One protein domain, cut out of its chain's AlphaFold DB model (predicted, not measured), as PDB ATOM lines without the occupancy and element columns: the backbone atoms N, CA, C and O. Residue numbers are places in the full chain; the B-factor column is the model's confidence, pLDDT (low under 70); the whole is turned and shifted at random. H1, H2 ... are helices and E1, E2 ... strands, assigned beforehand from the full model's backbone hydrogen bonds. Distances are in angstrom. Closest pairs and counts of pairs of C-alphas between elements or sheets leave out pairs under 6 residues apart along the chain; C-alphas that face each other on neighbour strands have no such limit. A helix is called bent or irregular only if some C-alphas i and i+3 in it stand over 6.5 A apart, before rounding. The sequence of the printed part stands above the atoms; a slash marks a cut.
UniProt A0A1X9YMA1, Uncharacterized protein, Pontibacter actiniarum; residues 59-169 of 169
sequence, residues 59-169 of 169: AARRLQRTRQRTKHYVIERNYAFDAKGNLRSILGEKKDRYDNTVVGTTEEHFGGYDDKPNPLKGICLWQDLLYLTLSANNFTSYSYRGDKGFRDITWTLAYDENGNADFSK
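This is residues 59 to 169 of the 169 residues of an uncharacterized protein of Pontibacter actiniarum (UniProt A0A1X9YMA1). One twisted wall of six strands, side by side, has a short helix, H1, that only grazes it, and residues 155 to 169 run on past the end of E6 as a tail that folds back. The printed part has 111 residues, with E1 E2 E3 E4 H1 E5 E6 along the chain. The sheet's order is E1 E2 E3 E4 E5 E6, antiparallel throughout, and the class is mostly strand, with under half of the residues in named elements. It is only just compact, close to loose, with a radius of gyration of the C-alphas of 15.8 A, and elongated, spanning 55 by 34 by 26 A.

E1, residues 63 to 69, an edge strand, forms a hairpin with E2, residues 73 to 81; N 68 and O 75 are 2.8 A apart. E3, residues 87 to 96, follows E2, with N 78 and O 91 at 2.8 A. E4, residues 102 to 111, follows E3, with N 92 and O 106 at 2.8 A. E1 to E4 form a meander, each strand the antiparallel neighbour of the one before. H1, residues 127 to 133, only grazes the sheet with residues 131 to 133; its closest C-alphas to E3 are those of Tyr 131 and Leu 87, 7.6 A apart. In H1, 0 of 3 O i to N i+4 pairs and 3 of 4 O i to N i+3 pairs are within hydrogen-bond range. E5, residues 141 to 146, is the neighbour of E4, with N 107 and O 145 at 2.8 A. E6, residues 149 to 154, the other edge strand, forms a hairpin with E5; N 144 and O 151 are 2.8 A apart.

E1 begins with C-alpha 63 at (-8.949, 38.470, 40.555). E2, E3 and E4 measure 26.3 A, 27.3 A and 27.8 A. H1 is irregular: C-alphas 128 and 131 are 7.6 A apart. E6 ends with C-alpha 154 at (5.732, 20.158, 35.667).

The C-alphas of Asp 99 and Glu 161 are the two farthest apart, at 55.4 A. The printed part has no cut; the link from E4 to H1 is long, with 15 residues. The pLDDT is under 70 at residues 122 to 128 and 169.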
ATOM      1  N   ALA A  59      -9.228  46.924  38.380       93.62
ATOM      2  CA  ALA A  59      -9.945  47.698  37.361       93.62
ATOM      3  C   ALA A  59     -10.050  46.981  35.997       93.62
ATOM      4  O   ALA A  59     -10.954  47.271  35.217       93.62
ATOM      5  N   ALA A  60      -9.160  46.022  35.722       91.44
ATOM      6  CA  ALA A  60      -9.196  45.167  34.538       91.44
ATOM      7  C   ALA A  60     -10.042  43.895  34.753       91.44
ATOM      8  O   ALA A  60     -10.033  43.001  33.907       91.44
ATOM      9  N   ARG A  61     -10.790  43.813  35.866       91.94
ATOM     10  CA  ARG A  61     -11.648  42.682  36.254       91.94
ATOM     11  C   ARG A  61     -10.876  41.373  36.468       91.94
ATOM     12  O   ARG A  61     -11.449  40.292  36.339       91.94
ATOM     13  N   ARG A  62      -9.589  41.446  36.818       91.50
ATOM     14  CA  ARG A  62      -8.762  40.288  37.194       91.50
ATOM     15  C   ARG A  62      -8.833  40.069  38.698       91.50
ATOM     16  O   ARG A  62      -8.831  41.034  39.457       91.50
ATOM     17  N   LEU A  63      -8.900  38.811  39.132       93.88
ATOM     18  CA  LEU A  63      -8.949  38.470  40.555       93.88
ATOM     19  C   LEU A  63      -7.631  38.874  41.221       93.88
ATOM     20  O   LEU A  63      -6.608  38.266  40.944       93.88
ATOM     21  N   GLN A  64      -7.657  39.880  42.089       96.31
ATOM     22  CA  GLN A  64      -6.473  40.417  42.764       96.31
ATOM     23  C   GLN A  64      -6.273  39.788  44.143       96.31
ATOM     24  O   GLN A  64      -5.138  39.587  44.576       96.31
ATOM     25  N   ARG A  65      -7.371  39.492  44.848       97.12
ATOM     26  CA  ARG A  65      -7.320  38.954  46.207       97.12
ATOM     27  C   ARG A  65      -8.527  38.083  46.520       97.12
ATOM     28  O   ARG A  65      -9.639  38.380  46.087       97.12
ATOM     29  N   THR A  66      -8.323  37.066  47.347       96.62
ATOM     30  CA  THR A  66      -9.401  36.366  48.052       96.62
ATOM     31  C   THR A  66      -9.183  36.430  49.557       96.62
ATOM     32  O   THR A  66      -8.046  36.494  50.029       96.62
ATOM     33  N   ARG A  67     -10.282  36.449  50.312       97.44
ATOM     34  CA  ARG A  67     -10.276  36.417  51.778       97.44
ATOM     35  C   ARG A  67     -11.260  35.367  52.263       97.44
ATOM     36  O   ARG A  67     -12.467  35.592  52.231       97.44
ATOM     37  N   GLN A  68     -10.741  34.234  52.714       96.00
ATOM     38  CA  GLN A  68     -11.523  33.151  53.290       96.00
ATOM     39  C   GLN A  68     -11.581  33.296  54.808       96.00
ATOM     40  O   GLN A  68     -10.552  33.373  55.472       96.00
ATOM     41  N   ARG A  69     -12.788  33.312  55.365       95.12
ATOM     42  CA  ARG A  69     -13.049  33.225  56.799       95.12
ATOM     43  C   ARG A  69     -13.580  31.834  57.094       95.12
ATOM     44  O   ARG A  69     -14.652  31.482  56.607       95.12
ATOM     45  N   THR A  70     -12.833  31.086  57.892       92.25
ATOM     46  CA  THR A  70     -13.283  29.822  58.474       92.25
ATOM     47  C   THR A  70     -13.569  30.014  59.958       92.25
ATOM     48  O   THR A  70     -13.472  31.127  60.498       92.25
ATOM     49  N   LYS A  71     -13.929  28.934  60.652       88.69
ATOM     50  CA  LYS A  71     -14.157  28.956  62.101       88.69
ATOM     51  C   LYS A  71     -12.989  29.570  62.883       88.69
ATOM     52  O   LYS A  71     -13.211  30.411  63.748       88.69
ATOM     53  N   HIS A  72     -11.764  29.151  62.577       92.75
ATOM     54  CA  HIS A  72     -10.577  29.487  63.370       92.75
ATOM     55  C   HIS A  72      -9.603  30.415  62.652       92.75
ATOM     56  O   HIS A  72      -8.761  31.025  63.302       92.75
ATOM     57  N   TYR A  73      -9.707  30.532  61.329       95.69
ATOM     58  CA  TYR A  73      -8.679  31.191  60.542       95.69
ATOM     59  C   TYR A  73      -9.251  32.194  59.552       95.69
ATOM     60  O   TYR A  73     -10.379  32.068  59.066       95.69
ATOM     61  N   VAL A  74      -8.413  33.166  59.213       97.19
ATOM     62  CA  VAL A  74      -8.559  33.998  58.026       97.19
ATOM     63  C   VAL A  74      -7.424  33.636  57.077       97.19
ATOM     64  O   VAL A  74      -6.261  33.680  57.465       97.19
ATOM     65  N   ILE A  75      -7.756  33.250  55.850       96.75
ATOM     66  CA  ILE A  75      -6.780  32.939  54.804       96.75
ATOM     67  C   ILE A  75      -6.917  34.007  53.727       96.75
ATOM     68  O   ILE A  75      -7.970  34.128  53.098       96.75
ATOM     69  N   GLU A  76      -5.867  34.785  53.519       97.75
ATOM     70  CA  GLU A  76      -5.798  35.780  52.454       97.75
ATOM     71  C   GLU A  76      -4.862  35.289  51.361       97.75
ATOM     72  O   GLU A  76      -3.794  34.757  51.650       97.75
ATOM     73  N   ARG A  77      -5.267  35.445  50.099       97.25
ATOM     74  CA  ARG A  77      -4.430  35.116  48.941       97.25
ATOM     75  C   ARG A  77      -4.388  36.307  48.007       97.25
ATOM     76  O   ARG A  77      -5.441  36.805  47.620       97.25
ATOM     77  N   ASN A  78      -3.189  36.743  47.644       97.88
ATOM     78  CA  ASN A  78      -2.943  37.840  46.715       97.88
ATOM     79  C   ASN A  78      -2.392  37.281  45.406       97.88
ATOM     80  O   ASN A  78      -1.473  36.469  45.425       97.88
ATOM     81  N   TYR A  79      -2.951  37.724  44.284       97.19
ATOM     82  CA  TYR A  79      -2.674  37.196  42.953       97.19
ATOM     83  C   TYR A  79      -1.907  38.248  42.148       97.19
ATOM     84  O   TYR A  79      -2.335  39.399  42.050       97.19
ATOM     85  N   ALA A  80      -0.778  37.857  41.563       97.38
ATOM     86  CA  ALA A  80       0.034  38.725  40.719       97.38
ATOM     87  C   ALA A  80       0.024  38.217  39.279       97.38
ATOM     88  O   ALA A  80       0.223  37.029  39.047       97.38
ATOM     89  N   PHE A  81      -0.149  39.122  38.317       96.38
ATOM     90  CA  PHE A  81      -0.173  38.801  36.889       96.38
ATOM     91  C   PHE A  81       0.998  39.459  36.160       96.38
ATOM     92  O   PHE A  81       1.465  40.527  36.564       96.38
ATOM     93  N   ASP A  82       1.461  38.831  35.086       95.50
ATOM     94  CA  ASP A  82       2.416  39.430  34.160       95.50
ATOM     95  C   ASP A  82       1.739  40.420  33.187       95.50
ATOM     96  O   ASP A  82       0.527  40.666  33.232       95.50
ATOM     97  N   ALA A  83       2.534  41.003  32.287       94.31
ATOM     98  CA  ALA A  83       2.051  41.953  31.287       94.31
ATOM     99  C   ALA A  83       1.147  41.317  30.211       94.31
ATOM    100  O   ALA A  83       0.350  42.028  29.602       94.31
ATOM    101  N   LYS A  84       1.242  39.997  29.985       93.75
ATOM    102  CA  LYS A  84       0.366  39.240  29.074       93.75
ATOM    103  C   LYS A  84      -0.965  38.852  29.743       93.75
ATOM    104  O   LYS A  84      -1.867  38.354  29.076       93.75
ATOM    105  N   GLY A  85      -1.118  39.103  31.046       92.75
ATOM    106  CA  GLY A  85      -2.302  38.720  31.813       92.75
ATOM    107  C   GLY A  85      -2.274  37.269  32.294       92.75
ATOM    108  O   GLY A  85      -3.328  36.708  32.594       92.75
ATOM    109  N   ASN A  86      -1.094  36.659  32.374       94.75
ATOM    110  CA  ASN A  86      -0.881  35.340  32.953       94.75
ATOM    111  C   ASN A  86      -0.600  35.443  34.450       94.75
ATOM    112  O   ASN A  86       0.073  36.372  34.896       94.75
ATOM    113  N   LEU A  87      -1.136  34.515  35.240       95.19
ATOM    114  CA  LEU A  87      -0.947  34.498  36.689       95.19
ATOM    115  C   LEU A  87       0.507  34.143  37.014       95.19
ATOM    116  O   LEU A  87       0.905  33.013  36.858       95.19
ATOM    117  N   ARG A  88       1.319  35.063  37.518       96.81
ATOM    118  CA  ARG A  88       2.726  34.777  37.836       96.81
ATOM    119  C   ARG A  88       2.897  34.100  39.192       96.81
ATOM    120  O   ARG A  88       3.737  33.214  39.340       96.81
ATOM    121  N   SER A  89       2.156  34.560  40.195       96.88
ATOM    122  CA  SER A  89       2.279  34.034  41.551       96.88
ATOM    123  C   SER A  89       1.039  34.258  42.406       96.88
ATOM    124  O   SER A  89       0.239  35.165  42.149       96.88
ATOM    125  N   ILE A  90       0.912  33.437  43.449       97.06
ATOM    126  CA  ILE A  90      -0.030  33.643  44.546       97.06
ATOM    127  C   ILE A  90       0.743  33.663  45.861       97.06
ATOM    128  O   ILE A  90       1.484  32.733  46.163       97.06
ATOM    129  N   LEU A  91       0.528  34.705  46.661       97.81
ATOM    130  CA  LEU A  91       1.024  34.781  48.033       97.81
ATOM    131  C   LEU A  91      -0.136  34.575  48.995       97.81
ATOM    132  O   LEU A  91      -1.120  35.317  48.942       97.81
ATOM    133  N   GLY A  92      -0.027  33.560  49.843       97.25
ATOM    134  CA  GLY A  92      -1.023  33.196  50.836       97.25
ATOM    135  C   GLY A  92      -0.543  33.478  52.252       97.25
ATOM    136  O   GLY A  92       0.607  33.223  52.600       97.25
ATOM    137  N   GLU A  93      -1.451  33.969  53.083       97.75
ATOM    138  CA  GLU A  93      -1.220  34.204  54.500       97.75
ATOM    139  C   GLU A  93      -2.398  33.645  55.296       97.75
ATOM    140  O   GLU A  93      -3.561  33.956  55.022       97.75
ATOM    141  N   LYS A  94      -2.100  32.800  56.282       97.44
ATOM    142  CA  LYS A  94      -3.074  32.226  57.203       97.44
ATOM    143  C   LYS A  94      -2.897  32.875  58.567       97.44
ATOM    144  O   LYS A  94      -1.838  32.767  59.178       97.44
ATOM    145  N   LYS A  95      -3.960  33.502  59.059       97.81
ATOM    146  CA  LYS A  95      -4.020  34.166  60.359       97.81
ATOM    147  C   LYS A  95      -5.001  33.471  61.281       97.81
ATOM    148  O   LYS A  95      -6.044  33.001  60.820       97.81
ATOM    149  N   ASP A  96      -4.693  33.435  62.569       97.06
ATOM    150  CA  ASP A  96      -5.705  33.174  63.586       97.06
ATOM    151  C   ASP A  96      -6.771  34.279  63.543       97.06
ATOM    152  O   ASP A  96      -6.481  35.460  63.333       97.06
ATOM    153  N   ARG A  97      -8.039  33.885  63.651       93.94
ATOM    154  CA  ARG A  97      -9.168  34.802  63.477       93.94
ATOM    155  C   ARG A  97      -9.354  35.764  64.656       93.94
ATOM    156  O   ARG A  97      -9.971  36.810  64.459       93.94
ATOM    157  N   TYR A  98      -8.889  35.414  65.851       93.50
ATOM    158  CA  TYR A  98      -9.164  36.163  67.076       93.50
ATOM    159  C   TYR A  98      -8.141  37.271  67.324       93.50
ATOM    160  O   TYR A  98      -8.525  38.366  67.727       93.50
ATOM    161  N   ASP A  99      -6.863  37.008  67.050       96.38
ATOM    162  CA  ASP A  99      -5.764  37.941  67.332       96.38
ATOM    163  C   ASP A  99      -4.978  38.382  66.081       96.38
ATOM    164  O   ASP A  99      -4.137  39.276  66.167       96.38
ATOM    165  N   ASN A 100      -5.297  37.831  64.901       94.38
ATOM    166  CA  ASN A 100      -4.600  38.050  63.627       94.38
ATOM    167  C   ASN A 100      -3.143  37.564  63.587       94.38
ATOM    168  O   ASN A 100      -2.412  37.934  62.662       94.38
ATOM    169  N   THR A 101      -2.721  36.721  64.529       97.50
ATOM    170  CA  THR A 101      -1.392  36.108  64.512       97.50
ATOM    171  C   THR A 101      -1.216  35.307  63.225       97.50
ATOM    172  O   THR A 101      -2.042  34.456  62.894       97.50
ATOM    173  N   VAL A 102      -0.135  35.567  62.483       97.25
ATOM    174  CA  VAL A 102       0.210  34.788  61.286       97.25
ATOM    175  C   VAL A 102       0.680  33.407  61.732       97.25
ATOM    176  O   VAL A 102       1.691  33.273  62.412       97.25
ATOM    177  N   VAL A 103      -0.074  32.380  61.345       96.62
ATOM    178  CA  VAL A 103       0.190  30.972  61.679       96.62
ATOM    179  C   VAL A 103       0.651  30.158  60.473       96.62
ATOM    180  O   VAL A 103       0.889  28.960  60.603       96.62
ATOM    181  N   GLY A 104       0.733  30.783  59.297       96.50
ATOM    182  CA  GLY A 104       1.320  30.154  58.128       96.50
ATOM    183  C   GLY A 104       1.363  31.045  56.900       96.50
ATOM    184  O   GLY A 104       0.569  31.979  56.759       96.50
ATOM    185  N   THR A 105       2.285  30.727  55.998       97.06
ATOM    186  CA  THR A 105       2.447  31.428  54.720       97.06
ATOM    187  C   THR A 105       2.622  30.439  53.579       97.06
ATOM    188  O   THR A 105       3.118  29.325  53.765       97.06
ATOM    189  N   THR A 106       2.183  30.832  52.387       96.44
ATOM    190  CA  THR A 106       2.372  30.048  51.168       96.44
ATOM    191  C   THR A 106       2.795  30.942  50.015       96.44
ATOM    192  O   THR A 106       2.341  32.078  49.896       96.44
ATOM    193  N   GLU A 107       3.605  30.403  49.124       96.88
ATOM    194  CA  GLU A 107       4.005  31.036  47.878       96.88
ATOM    195  C   GLU A 107       3.843  30.026  46.744       96.88
ATOM    196  O   GLU A 107       4.323  28.897  46.821       96.88
ATOM    197  N   GLU A 108       3.129  30.433  45.703       95.12
ATOM    198  CA  GLU A 108       2.912  29.650  44.493       95.12
ATOM    199  C   GLU A 108       3.441  30.424  43.297       95.12
ATOM    200  O   GLU A 108       3.165  31.621  43.178       95.12
ATOM    201  N   HIS A 109       4.148  29.748  42.395       95.56
ATOM    202  CA  HIS A 109       4.576  30.319  41.122       95.56
ATOM    203  C   HIS A 109       4.085  29.480  39.957       95.56
ATOM    204  O   HIS A 109       4.002  28.255  40.038       95.56
ATOM    205  N   PHE A 110       3.816  30.164  38.852       94.38
ATOM    206  CA  PHE A 110       3.343  29.560  37.620       94.38
ATOM    207  C   PHE A 110       4.226  30.048  36.474       94.38
ATOM    208  O   PHE A 110       4.612  31.223  36.424       94.38
ATOM    209  N   GLY A 111       4.580  29.148  35.563       92.69
ATOM    210  CA  GLY A 111       5.524  29.456  34.499       92.69
ATOM    211  C   GLY A 111       5.443  28.511  33.309       92.69
ATOM    212  O   GLY A 111       4.557  27.665  33.197       92.69
ATOM    213  N   GLY A 112       6.376  28.701  32.374       91.69
ATOM    214  CA  GLY A 112       6.382  27.944  31.123       91.69
ATOM    215  C   GLY A 112       5.107  28.175  30.311       91.69
ATOM    216  O   GLY A 112       4.503  27.220  29.827       91.69
ATOM    217  N   TYR A 113       4.668  29.433  30.233       92.06
ATOM    218  CA  TYR A 113       3.507  29.814  29.442       92.06
ATOM    219  C   TYR A 113       3.770  29.620  27.953       92.06
ATOM    220  O   TYR A 113       4.808  30.053  27.450       92.06
ATOM    221  N   ASP A 114       2.814  29.014  27.258       87.94
ATOM    222  CA  ASP A 114       2.766  29.060  25.800       87.94
ATOM    223  C   ASP A 114       2.034  30.318  25.302       87.94
ATOM    224  O   ASP A 114       1.613  31.173  26.082       87.94
ATOM    225  N   ASP A 115       1.902  30.456  23.982       87.75
ATOM    226  CA  ASP A 115       1.163  31.562  23.363       87.75
ATOM    227  C   ASP A 115      -0.278  31.166  22.977       87.75
ATOM    228  O   ASP A 115      -0.972  31.921  22.292       87.75
ATOM    229  N   LYS A 116      -0.767  29.997  23.420       86.25
ATOM    230  CA  LYS A 116      -2.120  29.515  23.102       86.25
ATOM    231  C   LYS A 116      -3.127  30.011  24.140       86.25
ATOM    232  O   LYS A 116      -2.780  30.114  25.317       86.25
ATOM    233  N   PRO A 117      -4.375  30.328  23.754       86.69
ATOM    234  CA  PRO A 117      -5.406  30.682  24.720       86.69
ATOM    235  C   PRO A 117      -5.662  29.547  25.712       86.69
ATOM    236  O   PRO A 117      -5.733  28.375  25.343       86.69
ATOM    237  N   ASN A 118      -5.849  29.909  26.975       85.19
ATOM    238  CA  ASN A 118      -6.225  28.966  28.013       85.19
ATOM    239  C   ASN A 118      -7.695  28.525  27.849       85.19
ATOM    240  O   ASN A 118      -8.591  29.355  28.045       85.19
ATOM    241  N   PRO A 119      -7.978  27.243  27.542       80.38
ATOM    242  CA  PRO A 119      -9.341  26.767  27.323       80.38
ATOM    243  C   PRO A 119     -10.164  26.706  28.617       80.38
ATOM    244  O   PRO A 119     -11.386  26.620  28.564       80.38
ATOM    245  N   LEU A 120      -9.515  26.770  29.785       80.50
ATOM    246  CA  LEU A 120     -10.171  26.759  31.094       80.50
ATOM    247  C   LEU A 120     -10.521  28.169  31.585       80.50
ATOM    248  O   LEU A 120     -11.126  28.330  32.649       80.50
ATOM    249  N   LYS A 121     -10.148  29.212  30.833       79.06
ATOM    250  CA  LYS A 121     -10.393  30.598  31.226       79.06
ATOM    251  C   LYS A 121     -11.890  30.850  31.415       79.06
ATOM    252  O   LYS A 121     -12.693  30.656  30.509       79.06
ATOM    253  N   GLY A 122     -12.261  31.311  32.609       68.88
ATOM    254  CA  GLY A 122     -13.653  31.599  32.977       68.88
ATOM    255  C   GLY A 122     -14.471  30.400  33.476       68.88
ATOM    256  O   GLY A 122     -15.583  30.608  33.957       68.88
ATOM    257  N   ILE A 123     -13.937  29.173  33.457       69.12
ATOM    258  CA  ILE A 123     -14.632  27.968  33.946       69.12
ATOM    259  C   ILE A 123     -14.299  27.740  35.429       69.12
ATOM    260  O   ILE A 123     -13.661  26.766  35.820       69.12
ATOM    261  N   CYS A 124     -14.699  28.674  36.294       62.75
ATOM    262  CA  CYS A 124     -14.446  28.578  37.734       62.75
ATOM    263  C   CYS A 124     -15.590  27.844  38.454       62.75
ATOM    264  O   CYS A 124     -16.443  28.471  39.082       62.75
ATOM    265  N   LEU A 125     -15.609  26.511  38.381       58.03
ATOM    266  CA  LEU A 125     -16.567  25.694  39.146       58.03
ATOM    267  C   LEU A 125     -15.966  25.123  40.439       58.03
ATOM    268  O   LEU A 125     -16.683  24.930  41.421       58.03
ATOM    269  N   TRP A 126     -14.647  24.917  40.476       66.81
ATOM    270  CA  TRP A 126     -13.956  24.248  41.580       66.81
ATOM    271  C   TRP A 126     -12.788  25.084  42.083       66.81
ATOM    272  O   TRP A 126     -11.992  25.602  41.303       66.81
ATOM    273  N   GLN A 127     -12.690  25.218  43.405       65.81
ATOM    274  CA  GLN A 127     -11.707  26.089  44.051       65.81
ATOM    275  C   GLN A 127     -10.270  25.615  43.810       65.81
ATOM    276  O   GLN A 127      -9.397  26.444  43.568       65.81
ATOM    277  N   ASP A 128     -10.066  24.300  43.770       62.62
ATOM    278  CA  ASP A 128      -8.762  23.682  43.519       62.62
ATOM    279  C   ASP A 128      -8.280  23.892  42.079       62.62
ATOM    280  O   ASP A 128      -7.096  23.757  41.799       62.62
ATOM    281  N   LEU A 129      -9.182  24.266  41.167       73.12
ATOM    282  CA  LEU A 129      -8.867  24.548  39.767       73.12
ATOM    283  C   LEU A 129      -8.946  26.044  39.447       73.12
ATOM    284  O   LEU A 129      -8.704  26.434  38.309       73.12
ATOM    285  N   LEU A 130      -9.259  26.905  40.424       84.00
ATOM    286  CA  LEU A 130      -9.464  28.336  40.189       84.00
ATOM    287  C   LEU A 130      -8.259  28.965  39.487       84.00
ATOM    288  O   LEU A 130      -8.443  29.671  38.500       84.00
ATOM    289  N   TYR A 131      -7.036  28.693  39.950       81.50
ATOM    290  CA  TYR A 131      -5.822  29.282  39.376       81.50
ATOM    291  C   TYR A 131      -5.601  28.878  37.909       81.50
ATOM    292  O   TYR A 131      -5.104  29.693  37.129       81.50
ATOM    293  N   LEU A 132      -6.063  27.685  37.502       80.31
ATOM    294  CA  LEU A 132      -6.034  27.243  36.104       80.31
ATOM    295  C   LEU A 132      -6.910  28.117  35.214       80.31
ATOM    296  O   LEU A 132      -6.662  28.185  34.025       80.31
ATOM    297  N   THR A 133      -7.900  28.821  35.761       85.69
ATOM    298  CA  THR A 133      -8.818  29.674  34.991       85.69
ATOM    299  C   THR A 133      -8.360  31.134  34.894       85.69
ATOM    300  O   THR A 133      -8.955  31.913  34.150       85.69
ATOM    301  N   LEU A 134      -7.335  31.529  35.664       89.88
ATOM    302  CA  LEU A 134      -6.954  32.937  35.833       89.88
ATOM    303  C   LEU A 134      -5.999  33.448  34.749       89.88
ATOM    304  O   LEU A 134      -5.981  34.648  34.479       89.88
ATOM    305  N   SER A 135      -5.211  32.565  34.135       91.56
ATOM    306  CA  SER A 135      -4.204  32.955  33.139       91.56
ATOM    307  C   SER A 135      -4.801  33.115  31.741       91.56
ATOM    308  O   SER A 135      -5.746  32.412  31.377       91.56
ATOM    309  N   ALA A 136      -4.237  34.022  30.940       91.88
ATOM    310  CA  ALA A 136      -4.593  34.171  29.531       91.88
ATOM    311  C   ALA A 136      -4.141  32.968  28.681       91.88
ATOM    312  O   ALA A 136      -4.879  32.551  27.790       91.88
ATOM    313  N   ASN A 137      -2.977  32.408  29.006       91.50
ATOM    314  CA  ASN A 137      -2.334  31.279  28.348       91.50
ATOM    315  C   ASN A 137      -2.202  30.070  29.279       91.50
ATOM    316  O   ASN A 137      -2.386  30.179  30.497       91.50
ATOM    317  N   ASN A 138      -1.865  28.916  28.704       87.81
ATOM    318  CA  ASN A 138      -1.611  27.700  29.468       87.81
ATOM    319  C   ASN A 138      -0.202  27.735  30.048       87.81
ATOM    320  O   ASN A 138       0.752  28.038  29.336       87.81
ATOM    321  N   PHE A 139      -0.068  27.411  31.330       88.62
ATOM    322  CA  PHE A 139       1.229  27.207  31.964       88.62
ATOM    323  C   PHE A 139       1.571  25.724  32.017       88.62
ATOM    324  O   PHE A 139       0.682  24.873  32.062       88.62
ATOM    325  N   THR A 140       2.868  25.433  32.038       88.25
ATOM    326  CA  THR A 140       3.422  24.071  32.066       88.25
ATOM    327  C   THR A 140       4.209  23.782  33.340       88.25
ATOM    328  O   THR A 140       4.584  22.641  33.603       88.25
ATOM    329  N   SER A 141       4.448  24.793  34.177       89.44
ATOM    330  CA  SER A 141       5.113  24.610  35.462       89.44
ATOM    331  C   SER A 141       4.379  25.297  36.602       89.44
ATOM    332  O   SER A 141       3.852  26.404  36.467       89.44
ATOM    333  N   TYR A 142       4.382  24.619  37.744       91.75
ATOM    334  CA  TYR A 142       3.845  25.085  39.008       91.75
ATOM    335  C   TYR A 142       4.807  24.726  40.129       91.75
ATOM    336  O   TYR A 142       5.225  23.573  40.253       91.75
ATOM    337  N   SER A 143       5.104  25.696  40.981       92.50
ATOM    338  CA  SER A 143       5.789  25.451  42.243       92.50
ATOM    339  C   SER A 143       4.964  25.973  43.402       92.50
ATOM    340  O   SER A 143       4.250  26.968  43.290       92.50
ATOM    341  N   TYR A 144       5.067  25.279  44.526       92.88
ATOM    342  CA  TYR A 144       4.419  25.611  45.780       92.88
ATOM    343  C   TYR A 144       5.427  25.501  46.913       92.88
ATOM    344  O   TYR A 144       6.104  24.484  47.080       92.88
ATOM    345  N   ARG A 145       5.463  26.525  47.755       94.94
ATOM    346  CA  ARG A 145       6.202  26.551  49.010       94.94
ATOM    347  C   ARG A 145       5.247  26.921  50.132       94.94
ATOM    348  O   ARG A 145       4.540  27.915  50.039       94.94
ATOM    349  N   GLY A 146       5.252  26.152  51.212       93.06
ATOM    350  CA  GLY A 146       4.555  26.506  52.445       93.06
ATOM    351  C   GLY A 146       5.253  25.921  53.665       93.06
ATOM    352  O   GLY A 146       6.259  25.223  53.540       93.06
ATOM    353  N   ASP A 147       4.696  26.152  54.852       86.12
ATOM    354  CA  ASP A 147       5.348  25.780  56.122       86.12
ATOM    355  C   ASP A 147       5.646  24.274  56.247       86.12
ATOM    356  O   ASP A 147       6.560  23.861  56.955       86.12
ATOM    357  N   LYS A 148       4.869  23.436  55.549       84.06
ATOM    358  CA  LYS A 148       4.994  21.969  55.569       84.06
ATOM    359  C   LYS A 148       5.883  21.399  54.463       84.06
ATOM    360  O   LYS A 148       5.993  20.181  54.356       84.06
ATOM    361  N   GLY A 149       6.492  22.252  53.643       87.00
ATOM    362  CA  GLY A 149       7.445  21.831  52.628       87.00
ATOM    363  C   GLY A 149       7.231  22.475  51.268       87.00
ATOM    364  O   GLY A 149       6.528  23.473  51.097       87.00
ATOM    365  N   PHE A 150       7.894  21.874  50.292       89.88
ATOM    366  CA  PHE A 150       8.023  22.379  48.941       89.88
ATOM    367  C   PHE A 150       7.555  21.319  47.946       89.88
ATOM    368  O   PHE A 150       7.825  20.130  48.127       89.88
ATOM    369  N   ARG A 151       6.836  21.750  46.912       88.31
ATOM    370  CA  ARG A 151       6.338  20.895  45.842       88.31
ATOM    371  C   ARG A 151       6.553  21.592  44.510       88.31
ATOM    372  O   ARG A 151       6.004  22.666  44.301       88.31
ATOM    373  N   ASP A 152       7.242  20.913  43.608       87.62
ATOM    374  CA  ASP A 152       7.334  21.297  42.203       87.62
ATOM    375  C   ASP A 152       6.588  20.284  41.351       87.62
ATOM    376  O   ASP A 152       6.679  19.072  41.571       87.62
ATOM    377  N   ILE A 153       5.831  20.786  40.385       84.25
ATOM    378  CA  ILE A 153       5.127  19.972  39.410       84.25
ATOM    379  C   ILE A 153       5.322  20.615  38.041       84.25
ATOM    380  O   ILE A 153       5.069  21.803  37.846       84.25
ATOM    381  N   THR A 154       5.716  19.794  37.080       82.62
ATOM    382  CA  THR A 154       5.732  20.158  35.667       82.62
ATOM    383  C   THR A 154       4.713  19.289  34.956       82.62
ATOM    384  O   THR A 154       4.646  18.083  35.194       82.62
ATOM    385  N   TRP A 155       3.923  19.893  34.083       79.19
ATOM    386  CA  TRP A 155       3.000  19.190  33.209       79.19
ATOM    387  C   TRP A 155       3.069  19.769  31.809       79.19
ATOM    388  O   TRP A 155       3.376  20.938  31.606       79.19
ATOM    389  N   THR A 156       2.717  18.949  30.834       70.69
ATOM    390  CA  THR A 156       2.647  19.372  29.442       70.69
ATOM    391  C   THR A 156       1.223  19.157  28.978       70.69
ATOM    392  O   THR A 156       0.719  18.038  29.054       70.69
ATOM    393  N   LEU A 157       0.563  20.219  28.516       72.62
ATOM    394  CA  LEU A 157      -0.730  20.066  27.863       72.62
ATOM    395  C   LEU A 157      -0.498  19.458  26.476       72.62
ATOM    396  O   LEU A 157       0.327  19.957  25.704       72.62
ATOM    397  N   ALA A 158      -1.214  18.386  26.158       79.56
ATOM    398  CA  ALA A 158      -1.263  17.897  24.792       79.56
ATOM    399  C   ALA A 158      -2.157  18.820  23.958       79.56
ATOM    400  O   ALA A 158      -3.175  19.319  24.440       79.56
ATOM    401  N   TYR A 159      -1.771  19.035  22.702       79.31
ATOM    402  CA  TYR A 159      -2.551  19.822  21.757       79.31
ATOM    403  C   TYR A 159      -2.832  19.024  20.486       79.31
ATOM    404  O   TYR A 159      -1.992  18.225  20.060       79.31
ATOM    405  N   ASP A 160      -3.993  19.272  19.884       83.44
ATOM    406  CA  ASP A 160      -4.325  18.799  18.543       83.44
ATOM    407  C   ASP A 160      -3.601  19.628  17.459       83.44
ATOM    408  O   ASP A 160      -2.897  20.605  17.745       83.44
ATOM    409  N   GLU A 161      -3.779  19.242  16.193       85.06
ATOM    410  CA  GLU A 161      -3.195  19.935  15.033       85.06
ATOM    411  C   GLU A 161      -3.692  21.386  14.879       85.06
ATOM    412  O   GLU A 161      -3.021  22.206  14.255       85.06
ATOM    413  N   ASN A 162      -4.830  21.726  15.491       79.19
ATOM    414  CA  ASN A 162      -5.420  23.065  15.483       79.19
ATOM    415  C   ASN A 162      -4.971  23.919  16.683       79.19
ATOM    416  O   ASN A 162      -5.358  25.082  16.796       79.19
ATOM    417  N   GLY A 163      -4.156  23.365  17.587       71.62
ATOM    418  CA  GLY A 163      -3.688  24.047  18.787       71.62
ATOM    419  C   GLY A 163      -4.691  24.067  19.944       71.62
ATOM    420  O   GLY A 163      -4.446  24.784  20.913       71.62
ATOM    421  N   ASN A 164      -5.766  23.280  19.887       77.31
ATOM    422  CA  ASN A 164      -6.690  23.089  21.005       77.31
ATOM    423  C   ASN A 164      -6.134  22.059  21.986       77.31
ATOM    424  O   ASN A 164      -5.389  21.167  21.587       77.31
ATOM    425  N   ALA A 165      -6.507  22.167  23.261       75.31
ATOM    426  CA  ALA A 165      -6.160  21.156  24.252       75.31
ATOM    427  C   ALA A 165      -6.767  19.796  23.876       75.31
ATOM    428  O   ALA A 165      -7.978  19.686  23.676       75.31
ATOM    429  N   ASP A 166      -5.919  18.776  23.803       82.44
ATOM    430  CA  ASP A 166      -6.300  17.402  23.499       82.44
ATOM    431  C   ASP A 166      -6.430  16.609  24.805       82.44
ATOM    432  O   ASP A 166      -5.440  16.164  25.381       82.44
ATOM    433  N   PHE A 167      -7.667  16.449  25.277       78.38
ATOM    434  CA  PHE A 167      -7.987  15.702  26.501       78.38
ATOM    435  C   PHE A 167      -8.113  14.187  26.275       78.38
ATOM    436  O   PHE A 167      -8.512  13.472  27.192       78.38
ATOM    437  N   SER A 168      -7.835  13.695  25.062       79.88
ATOM    438  CA  SER A 168      -7.869  12.259  24.750       79.88
ATOM    439  C   SER A 168      -6.545  11.536  25.025       79.88
ATOM    440  O   SER A 168      -6.498  10.308  24.924       79.88
ATOM    441  N   LYS A 169      -5.487  12.283  25.361       67.31
ATOM    442  CA  LYS A 169      -4.131  11.783  25.618       67.31
ATOM    443  C   LYS A 169      -3.783  11.718  27.098       67.31
ATOM    444  O   LYS A 169      -4.315  12.540  27.874       67.31
TER     445      LYS A 169